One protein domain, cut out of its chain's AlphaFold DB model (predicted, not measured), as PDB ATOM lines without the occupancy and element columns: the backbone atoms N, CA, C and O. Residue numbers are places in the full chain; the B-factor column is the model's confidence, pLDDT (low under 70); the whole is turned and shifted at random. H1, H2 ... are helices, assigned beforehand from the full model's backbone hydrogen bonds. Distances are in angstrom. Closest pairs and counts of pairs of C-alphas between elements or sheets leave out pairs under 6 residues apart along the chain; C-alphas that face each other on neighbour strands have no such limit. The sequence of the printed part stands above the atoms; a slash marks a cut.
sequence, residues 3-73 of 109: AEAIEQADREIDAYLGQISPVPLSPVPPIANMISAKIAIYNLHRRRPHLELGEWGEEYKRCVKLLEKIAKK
ATOM      1  N   ALA A   3     -21.492 -54.325  -0.828       92.88
ATOM      2  CA  ALA A   3     -21.272 -53.100  -1.605       92.88
ATOM      3  C   ALA A   3     -22.215 -52.975  -2.816       92.88
ATOM      4  O   ALA A   3     -22.777 -51.921  -3.061       92.88
ATOM      5  N   GLU A   4     -22.456 -54.079  -3.520       93.62
ATOM      6  CA  GLU A   4     -23.364 -54.134  -4.672       93.62
ATOM      7  C   GLU A   4     -24.830 -53.855  -4.279       93.62
ATOM      8  O   GLU A   4     -25.582 -53.258  -5.044       93.62
ATOM      9  N   ALA A   5     -25.246 -54.279  -3.079       94.44
ATOM     10  CA  ALA A   5     -26.589 -54.004  -2.569       94.44
ATOM     11  C   ALA A   5     -26.771 -52.525  -2.199       94.44
ATOM     12  O   ALA A   5     -27.857 -51.988  -2.420       94.44
ATOM     13  N   ILE A   6     -25.713 -51.894  -1.678       94.31
ATOM     14  CA  ILE A   6     -25.659 -50.453  -1.396       94.31
ATOM     15  C   ILE A   6     -25.678 -49.672  -2.712       94.31
ATOM     16  O   ILE A   6     -26.551 -48.845  -2.910       94.31
ATOM     17  N   GLU A   7     -24.827 -50.026  -3.674       94.81
ATOM     18  CA  GLU A   7     -24.784 -49.373  -4.987       94.81
ATOM     19  C   GLU A   7     -26.124 -49.491  -5.738       94.81
ATOM     20  O   GLU A   7     -26.547 -48.586  -6.455       94.81
ATOM     21  N   GLN A   8     -26.827 -50.618  -5.591       94.75
ATOM     22  CA  GLN A   8     -28.176 -50.766  -6.134       94.75
ATOM     23  C   GLN A   8     -29.196 -49.865  -5.425       94.75
ATOM     24  O   GLN A   8     -30.061 -49.319  -6.104       94.75
ATOM     25  N   ALA A   9     -29.088 -49.699  -4.105       95.06
ATOM     26  CA  ALA A   9     -29.932 -48.779  -3.349       95.06
ATOM     27  C   ALA A   9     -29.663 -47.314  -3.730       95.06
ATOM     28  O   ALA A   9     -30.607 -46.564  -3.957       95.06
ATOM     29  N   ASP A  10     -28.396 -46.931  -3.877       93.62
ATOM     30  CA  ASP A  10     -28.000 -45.572  -4.252       93.62
ATOM     31  C   ASP A  10     -28.518 -45.219  -5.650       93.62
ATOM     32  O   ASP A  10     -29.165 -44.190  -5.822       93.62
ATOM     33  N   ARG A  11     -28.367 -46.124  -6.628       94.19
ATOM     34  CA  ARG A  11     -28.949 -45.948  -7.971       94.19
ATOM     35  C   ARG A  11     -30.463 -45.756  -7.947       94.19
ATOM     36  O   ARG A  11     -30.999 -45.011  -8.763       94.19
ATOM     37  N   GLU A  12     -31.156 -46.463  -7.060       94.81
ATOM     38  CA  GLU A  12     -32.604 -46.336  -6.914       94.81
ATOM     39  C   GLU A  12     -32.972 -44.962  -6.344       94.81
ATOM     40  O   GLU A  12     -33.805 -44.263  -6.916       94.81
ATOM     41  N   ILE A  13     -32.297 -44.532  -5.276       93.31
ATOM     42  CA  ILE A  13     -32.481 -43.206  -4.669       93.31
ATOM     43  C   ILE A  13     -32.207 -42.097  -5.688       93.31
ATOM     44  O   ILE A  13     -33.024 -41.187  -5.838       93.31
ATOM     45  N   ASP A  14     -31.105 -42.200  -6.423       92.19
ATOM     46  CA  ASP A  14     -30.708 -41.248  -7.456       92.19
ATOM     47  C   ASP A  14     -31.745 -41.150  -8.582       92.19
ATOM     48  O   ASP A  14     -32.012 -40.057  -9.081       92.19
ATOM     49  N   ALA A  15     -32.390 -42.259  -8.955       91.88
ATOM     50  CA  ALA A  15     -33.442 -42.255  -9.970       91.88
ATOM     51  C   ALA A  15     -34.688 -41.462  -9.530       91.88
ATOM     52  O   ALA A  15     -35.302 -40.777 -10.353       91.88
ATOM     53  N   TYR A  16     -35.050 -41.518  -8.244       91.62
ATOM     54  CA  TYR A  16     -36.158 -40.730  -7.695       91.62
ATOM     55  C   TYR A  16     -35.768 -39.262  -7.480       91.62
ATOM     56  O   TYR A  16     -36.503 -38.354  -7.867       91.62
ATOM     57  N   LEU A  17     -34.609 -39.010  -6.865       88.69
ATOM     58  CA  LEU A  17     -34.195 -37.664  -6.463       88.69
ATOM     59  C   LEU A  17     -33.599 -36.844  -7.614       88.69
ATOM     60  O   LEU A  17     -33.696 -35.615  -7.594       88.69
ATOM     61  N   GLY A  18     -33.088 -37.496  -8.660       86.56
ATOM     62  CA  GLY A  18     -32.599 -36.851  -9.882       86.56
ATOM     63  C   GLY A  18     -33.657 -36.036 -10.633       86.56
ATOM     64  O   GLY A  18     -33.320 -35.224 -11.490       86.56
ATOM     65  N   GLN A  19     -34.939 -36.203 -10.294       83.00
ATOM     66  CA  GLN A  19     -36.037 -35.396 -10.830       83.00
ATOM     67  C   GLN A  19     -36.110 -33.989 -10.217       83.00
ATOM     68  O   GLN A  19     -36.672 -33.080 -10.828       83.00
ATOM     69  N   ILE A  20     -35.574 -33.805  -9.007       84.00
ATOM     70  CA  ILE A  20     -35.715 -32.566  -8.226       84.00
ATOM     71  C   ILE A  20     -34.387 -31.897  -7.875       84.00
ATOM     72  O   ILE A  20     -34.387 -30.708  -7.561       84.00
ATOM     73  N   SER A  21     -33.281 -32.637  -7.906       82.25
ATOM     74  CA  SER A  21     -31.955 -32.173  -7.505       82.25
ATOM     75  C   SER A  21     -30.890 -32.787  -8.413       82.25
ATOM     76  O   SER A  21     -31.053 -33.931  -8.840       82.25
ATOM     77  N   PRO A  22     -29.784 -32.078  -8.700       83.19
ATOM     78  CA  PRO A  22     -28.649 -32.683  -9.381       83.19
ATOM     79  C   PRO A  22     -28.081 -33.845  -8.556       83.19
ATOM     80  O   PRO A  22     -27.913 -33.741  -7.340       83.19
ATOM     81  N   VAL A  23     -27.794 -34.945  -9.250       85.38
ATOM     82  CA  VAL A  23     -27.132 -36.147  -8.732       85.38
ATOM     83  C   VAL A  23     -25.697 -36.169  -9.282       85.38
ATOM     84  O   VAL A  23     -25.513 -35.858 -10.464       85.38
ATOM     85  N   PRO A  24     -24.676 -36.532  -8.483       81.75
ATOM     86  CA  PRO A  24     -24.757 -37.000  -7.097       81.75
ATOM     87  C   PRO A  24     -25.102 -35.883  -6.103       81.75
ATOM     88  O   PRO A  24     -24.656 -34.745  -6.246       81.75
ATOM     89  N   LEU A  25     -25.895 -36.223  -5.084       78.69
ATOM     90  CA  LEU A  25     -26.292 -35.284  -4.033       78.69
ATOM     91  C   LEU A  25     -25.064 -34.843  -3.225       78.69
ATOM     92  O   LEU A  25     -24.341 -35.676  -2.683       78.69
ATOM     93  N   SER A  26     -24.836 -33.534  -3.117       81.19
ATOM     94  CA  SER A  26     -23.723 -32.976  -2.345       81.19
ATOM     95  C   SER A  26     -24.140 -31.675  -1.648       81.19
ATOM     96  O   SER A  26     -24.397 -30.689  -2.341       81.19
ATOM     97  N   PRO A  27     -24.167 -31.625  -0.300       81.38
ATOM     98  CA  PRO A  27     -23.892 -32.721   0.636       81.38
ATOM     99  C   PRO A  27     -24.999 -33.790   0.636       81.38
ATOM    100  O   PRO A  27     -26.169 -33.478   0.425       81.38
ATOM    101  N   VAL A  28     -24.638 -35.052   0.906       84.00
ATOM    102  CA  VAL A  28     -25.624 -36.138   1.027       84.00
ATOM    103  C   VAL A  28     -26.443 -35.929   2.303       84.00
ATOM    104  O   VAL A  28     -25.873 -35.921   3.399       84.00
ATOM    105  N   PRO A  29     -27.772 -35.778   2.204       85.38
ATOM    106  CA  PRO A  29     -28.589 -35.552   3.379       85.38
ATOM    107  C   PRO A  29     -28.709 -36.828   4.232       85.38
ATOM    108  O   PRO A  29     -28.799 -37.931   3.681       85.38
ATOM    109  N   PRO A  30     -28.795 -36.720   5.573       87.50
ATOM    110  CA  PRO A  30     -28.867 -37.883   6.465       87.50
ATOM    111  C   PRO A  30     -30.012 -38.854   6.145       87.50
ATOM    112  O   PRO A  30     -29.868 -40.068   6.300       87.50
ATOM    113  N   ILE A  31     -31.141 -38.334   5.653       88.88
ATOM    114  CA  ILE A  31     -32.299 -39.148   5.271       88.88
ATOM    115  C   ILE A  31     -31.999 -40.070   4.082       88.88
ATOM    116  O   ILE A  31     -32.467 -41.205   4.071       88.88
ATOM    117  N   ALA A  32     -31.173 -39.632   3.124       89.50
ATOM    118  CA  ALA A  32     -30.768 -40.460   1.990       89.50
ATOM    119  C   ALA A  32     -29.888 -41.629   2.454       89.50
ATOM    120  O   ALA A  32     -30.123 -42.762   2.045       89.50
ATOM    121  N   ASN A  33     -28.968 -41.390   3.397       90.88
ATOM    122  CA  ASN A  33     -28.153 -42.453   4.000       90.88
ATOM    123  C   ASN A  33     -29.013 -43.497   4.730       90.88
ATOM    124  O   ASN A  33     -28.804 -44.701   4.577       90.88
ATOM    125  N   MET A  34     -30.013 -43.048   5.499       93.19
ATOM    126  CA  MET A  34     -30.953 -43.950   6.173       93.19
ATOM    127  C   MET A  34     -31.738 -44.804   5.165       93.19
ATOM    128  O   MET A  34     -31.895 -46.009   5.371       93.19
ATOM    129  N   ILE A  35     -32.242 -44.189   4.091       94.44
ATOM    130  CA  ILE A  35     -33.000 -44.889   3.046       94.44
ATOM    131  C   ILE A  35     -32.102 -45.898   2.317       94.44
ATOM    132  O   ILE A  35     -32.508 -47.050   2.160       94.44
ATOM    133  N   SER A  36     -30.874 -45.511   1.957       94.94
ATOM    134  CA  SER A  36     -29.901 -46.392   1.293       94.94
ATOM    135  C   SER A  36     -29.635 -47.644   2.126       94.94
ATOM    136  O   SER A  36     -29.780 -48.764   1.632       94.94
ATOM    137  N   ALA A  37     -29.392 -47.486   3.431       94.75
ATOM    138  CA  ALA A  37     -29.173 -48.616   4.330       94.75
ATOM    139  C   ALA A  37     -30.375 -49.581   4.379       94.75
ATOM    140  O   ALA A  37     -30.201 -50.800   4.299       94.75
ATOM    141  N   LYS A  38     -31.606 -49.060   4.473       95.38
ATOM    142  CA  LYS A  38     -32.828 -49.881   4.543       95.38
ATOM    143  C   LYS A  38     -33.097 -50.631   3.235       95.38
ATOM    144  O   LYS A  38     -33.382 -51.829   3.264       95.38
ATOM    145  N   ILE A  39     -32.952 -49.962   2.090       95.56
ATOM    146  CA  ILE A  39     -33.099 -50.591   0.770       95.56
ATOM    147  C   ILE A  39     -31.988 -51.628   0.543       95.56
ATOM    148  O   ILE A  39     -32.259 -52.719   0.041       95.56
ATOM    149  N   ALA A  40     -30.755 -51.361   0.982       96.12
ATOM    150  CA  ALA A  40     -29.660 -52.324   0.898       96.12
ATOM    151  C   ALA A  40     -29.957 -53.606   1.700       96.12
ATOM    152  O   ALA A  40     -29.739 -54.709   1.193       96.12
ATOM    153  N   ILE A  41     -30.517 -53.494   2.912       93.56
ATOM    154  CA  ILE A  41     -30.931 -54.659   3.718       93.56
ATOM    155  C   ILE A  41     -32.017 -55.467   2.999       93.56
ATOM    156  O   ILE A  41     -31.921 -56.698   2.938       93.56
ATOM    157  N   TYR A  42     -33.008 -54.799   2.407       94.25
ATOM    158  CA  TYR A  42     -34.029 -55.448   1.584       94.25
ATOM    159  C   TYR A  42     -33.412 -56.173   0.375       94.25
ATOM    160  O   TYR A  42     -33.708 -57.344   0.120       94.25
ATOM    161  N   ASN A  43     -32.484 -55.521  -0.328       93.50
ATOM    162  CA  ASN A  43     -31.768 -56.083  -1.475       93.50
ATOM    163  C   ASN A  43     -30.928 -57.310  -1.108       93.50
ATOM    164  O   ASN A  43     -30.753 -58.205  -1.937       93.50
ATOM    165  N   LEU A  44     -30.420 -57.381   0.123       92.75
ATOM    166  CA  LEU A  44     -29.736 -58.563   0.642       92.75
ATOM    167  C   LEU A  44     -30.721 -59.679   1.007       92.75
ATOM    168  O   LEU A  44     -30.469 -60.834   0.663       92.75
ATOM    169  N   HIS A  45     -31.847 -59.350   1.648       90.94
ATOM    170  CA  HIS A  45     -32.866 -60.332   2.031       90.94
ATOM    171  C   HIS A  45     -33.496 -61.002   0.814       90.94
ATOM    172  O   HIS A  45     -33.544 -62.228   0.747       90.94
ATOM    173  N   ARG A  46     -33.874 -60.226  -0.209       89.88
ATOM    174  CA  ARG A  46     -34.509 -60.770  -1.420       89.88
ATOM    175  C   ARG A  46     -33.607 -61.716  -2.225       89.88
ATOM    176  O   ARG A  46     -34.105 -62.484  -3.039       89.88
ATOM    177  N   ARG A  47     -32.281 -61.680  -2.019       89.62
ATOM    178  CA  ARG A  47     -31.336 -62.631  -2.640       89.62
ATOM    179  C   ARG A  47     -31.444 -64.036  -2.042       89.62
ATOM    180  O   ARG A  47     -30.904 -64.975  -2.620       89.62
ATOM    181  N   ARG A  48     -32.100 -64.191  -0.888       88.50
ATOM    182  CA  ARG A  48     -32.330 -65.477  -0.225       88.50
ATOM    183  C   ARG A  48     -33.812 -65.846  -0.344       88.50
ATOM    184  O   ARG A  48     -34.580 -65.507   0.547       88.50
ATOM    185  N   PRO A  49     -34.225 -66.569  -1.402       80.69
ATOM    186  CA  PRO A  49     -35.642 -66.843  -1.671       80.69
ATOM    187  C   PRO A  49     -36.324 -67.708  -0.600       80.69
ATOM    188  O   PRO A  49     -37.545 -67.750  -0.538       80.69
ATOM    189  N   HIS A  50     -35.551 -68.402   0.239       85.94
ATOM    190  CA  HIS A  50     -36.059 -69.227   1.340       85.94
ATOM    191  C   HIS A  50     -36.259 -68.454   2.650       85.94
ATOM    192  O   HIS A  50     -36.677 -69.046   3.641       85.94
ATOM    193  N   LEU A  51     -35.897 -67.170   2.684       84.75
ATOM    194  CA  LEU A  51     -36.061 -66.325   3.854       84.75
ATOM    195  C   LEU A  51     -37.274 -65.423   3.634       84.75
ATOM    196  O   LEU A  51     -37.323 -64.666   2.665       84.75
ATOM    197  N   GLU A  52     -38.237 -65.499   4.544       84.00
ATOM    198  CA  GLU A  52     -39.356 -64.563   4.566       84.00
ATOM    199  C   GLU A  52     -38.823 -63.131   4.681       84.00
ATOM    200  O   GLU A  52     -37.966 -62.832   5.516       84.00
ATOM    201  N   LEU A  53     -39.338 -62.230   3.844       82.25
ATOM    202  CA  LEU A  53     -38.941 -60.819   3.860       82.25
ATOM    203  C   LEU A  53     -39.294 -60.133   5.187       82.25
ATOM    204  O   LEU A  53     -38.646 -59.152   5.554       82.25
ATOM    205  N   GLY A  54     -40.318 -60.628   5.888       86.69
ATOM    206  CA  GLY A  54     -40.769 -60.090   7.168       86.69
ATOM    207  C   GLY A  54     -41.043 -58.586   7.107       86.69
ATOM    208  O   GLY A  54     -41.634 -58.075   6.153       86.69
ATOM    209  N   GLU A  55     -40.575 -57.866   8.123       89.56
ATOM    210  CA  GLU A  55     -40.716 -56.411   8.241       89.56
ATOM    211  C   GLU A  55     -39.991 -55.624   7.136       89.56
ATOM    212  O   GLU A  55     -40.421 -54.526   6.780       89.56
ATOM    213  N   TRP A  56     -38.947 -56.193   6.521       91.38
ATOM    214  CA  TRP A  56     -38.137 -55.502   5.514       91.38
ATOM    215  C   TRP A  56     -38.894 -55.235   4.214       91.38
ATOM    216  O   TRP A  56     -38.609 -54.253   3.531       91.38
ATOM    217  N   GLY A  57     -39.879 -56.073   3.876       92.06
ATOM    218  CA  GLY A  57     -40.744 -55.836   2.720       92.06
ATOM    219  C   GLY A  57     -41.627 -54.599   2.895       92.06
ATOM    220  O   GLY A  57     -41.772 -53.802   1.967       92.06
ATOM    221  N   GLU A  58     -42.185 -54.406   4.090       93.81
ATOM    222  CA  GLU A  58     -42.965 -53.208   4.414       93.81
ATOM    223  C   GLU A  58     -42.072 -51.981   4.596       93.81
ATOM    224  O   GLU A  58     -42.430 -50.889   4.151       93.81
ATOM    225  N   GLU A  59     -40.885 -52.153   5.175       93.56
ATOM    226  CA  GLU A  59     -39.922 -51.067   5.331       93.56
ATOM    227  C   GLU A  59     -39.431 -50.537   3.978       93.56
ATOM    228  O   GLU A  59     -39.375 -49.323   3.772       93.56
ATOM    229  N   TYR A  60     -39.180 -51.426   3.012       95.50
ATOM    230  CA  TYR A  60     -38.878 -51.044   1.632       95.50
ATOM    231  C   TYR A  60     -40.011 -50.212   1.017       95.50
ATOM    232  O   TYR A  60     -39.772 -49.118   0.506       95.50
ATOM    233  N   LYS A  61     -41.270 -50.656   1.143       95.31
ATOM    234  CA  LYS A  61     -42.430 -49.897   0.638       95.31
ATOM    235  C   LYS A  61     -42.551 -48.516   1.287       95.31
ATOM    236  O   LYS A  61     -42.932 -47.559   0.615       95.31
ATOM    237  N   ARG A  62     -42.249 -48.391   2.585       95.81
ATOM    238  CA  ARG A  62     -42.225 -47.094   3.288       95.81
ATOM    239  C   ARG A  62     -41.133 -46.181   2.735       95.81
ATOM    240  O   ARG A  62     -41.408 -45.006   2.509       95.81
ATOM    241  N   CYS A  63     -39.944 -46.725   2.471       95.31
ATOM    242  CA  CYS A  63     -38.832 -45.991   1.868       95.31
ATOM    243  C   CYS A  63     -39.179 -45.478   0.465       95.31
ATOM    244  O   CYS A  63     -39.025 -44.290   0.204       95.31
ATOM    245  N   VAL A  64     -39.733 -46.333  -0.404       95.25
ATOM    246  CA  VAL A  64     -40.161 -45.935  -1.757       95.25
ATOM    247  C   VAL A  64     -41.224 -44.834  -1.699       95.25
ATOM    248  O   VAL A  64     -41.086 -43.809  -2.360       95.25
ATOM    249  N   LYS A  65     -42.241 -44.966  -0.834       95.25
ATOM    250  CA  LYS A  65     -43.256 -43.913  -0.640       95.25
ATOM    251  C   LYS A  65     -42.654 -42.594  -0.161       95.25
ATOM    252  O   LYS A  65     -43.131 -41.528  -0.540       95.25
ATOM    253  N   LEU A  66     -41.648 -42.648   0.708       93.25
ATOM    254  CA  LEU A  66     -40.956 -41.456   1.188       93.25
ATOM    255  C   LEU A  66     -40.186 -40.775   0.049       93.25
ATOM    256  O   LEU A  66     -40.324 -39.566  -0.121       93.25
ATOM    257  N   LEU A  67     -39.458 -41.545  -0.766       92.44
ATOM    258  CA  LEU A  67     -38.770 -41.044  -1.961       92.44
ATOM    259  C   LEU A  67     -39.747 -40.407  -2.958       92.44
ATOM    260  O   LEU A  67     -39.484 -39.313  -3.448       92.44
ATOM    261  N   GLU A  68     -40.907 -41.024  -3.198       93.12
ATOM    262  CA  GLU A  68     -41.955 -40.453  -4.052       93.12
ATOM    263  C   GLU A  68     -42.478 -39.110  -3.524       93.12
ATOM    264  O   GLU A  68     -42.655 -38.169  -4.295       93.12
ATOM    265  N   LYS A  69     -42.724 -38.997  -2.213       92.06
ATOM    266  CA  LYS A  69     -43.173 -37.737  -1.594       92.06
ATOM    267  C   LYS A  69     -42.123 -36.640  -1.700       92.06
ATOM    268  O   LYS A  69     -42.455 -35.488  -1.968       92.06
ATOM    269  N   ILE A  70     -40.858 -37.002  -1.511       89.19
ATOM    270  CA  ILE A  70     -39.735 -36.085  -1.683       89.19
ATOM    271  C   ILE A  70     -39.653 -35.626  -3.144       89.19
ATOM    272  O   ILE A  70     -39.600 -34.425  -3.397       89.19
ATOM    273  N   ALA A  71     -39.726 -36.546  -4.110       88.56
ATOM    274  CA  ALA A  71     -39.717 -36.225  -5.540       88.56
ATOM    275  C   ALA A  71     -40.899 -35.321  -5.949       88.56
ATOM    276  O   ALA A  71     -40.761 -34.452  -6.807       88.56
ATOM    277  N   LYS A  72     -42.052 -35.451  -5.281       90.25
ATOM    278  CA  LYS A  72     -43.210 -34.551  -5.434       90.25
ATOM    279  C   LYS A  72     -43.066 -33.207  -4.711       90.25
ATOM    280  O   LYS A  72     -43.969 -32.380  -4.804       90.25
ATOM    281  N   LYS A  73     -41.953 -32.975  -4.007       85.00
ATOM    282  CA  LYS A  73     -41.702 -31.806  -3.146       85.00
ATOM    283  C   LYS A  73     -42.716 -31.648  -2.002       85.00
ATOM    284  O   LYS A  73     -42.871 -30.556  -1.468       85.00
TER     285      LYS A  73
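What this domain is: This is residues 3 to 73 of the 109 residues of an uncharacterized protein of Dethiosulfatarculus sandiegensis (UniProt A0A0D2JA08). Two helices, H2 and H3, make a helical hairpin, and H1 crosses H2 at a steep tilt, its last residues reaching H3. The two links lie at opposite ends of the long axis, residues 18 to 29 at one end and residues 46 to 54 at the other. The printed part has 71 residues with three named helices in the order H1, H2, H3 and no named strand; the class is all helix. It is compact, with a radius of gyration of the C-alphas of 12.4 A, and elongated, spanning 39 by 24 by 18 A.

How they stand to each other: H1, residues 3 to 17, touches H2, residues 30 to 45, and the closest C-alphas are those of Ala 5 and Ala 40, 4.9 A apart. These two run opposite ways at a steep tilt of 52 degrees. H3, residues 55 to 71, touches H2 with residues 56 to 63 alone; the closest C-alphas are those of Tyr 42 and Trp 56, 5.7 A apart. H2 and H3 form a helical hairpin, running opposite ways at a steep tilt of 38 degrees. H1 touches H3 with residues 13 to 17 alone, and H3 touches H1 with residues 67 to 71 alone; the closest C-alphas are those of Leu 17 and Ala 71, 5.8 A apart. H1 and H3 run the same way at a tilt of 36 degrees, only just steep. The packing of the helices is mostly crossed, with no touching pair at a shallow tilt. In H1, H2 and H3 every O i to N i+4 pair is within hydrogen-bond range.

Where its parts are: H1 begins at C-alpha 3, (-21.272, -53.100, -1.605), and is 20.7 A long from first to last C-alpha. H2 begins at C-alpha 30, (-28.867, -37.883, 6.465), and is 23.2 A long. H3, the longest helix with 17 residues, is 24.5 A long and ends at C-alpha 71, (-39.717, -36.225, -5.540).

The domain as a whole: The two C-alphas farthest apart are those of Pro 22 and His 50, 38.8 A. The link from H1 to H2 is long, with 12 residues, and that from H2 to H3 is short, with 9. The printed part has no cut. Its mean pLDDT is 90.3, and no printed residue is under 70.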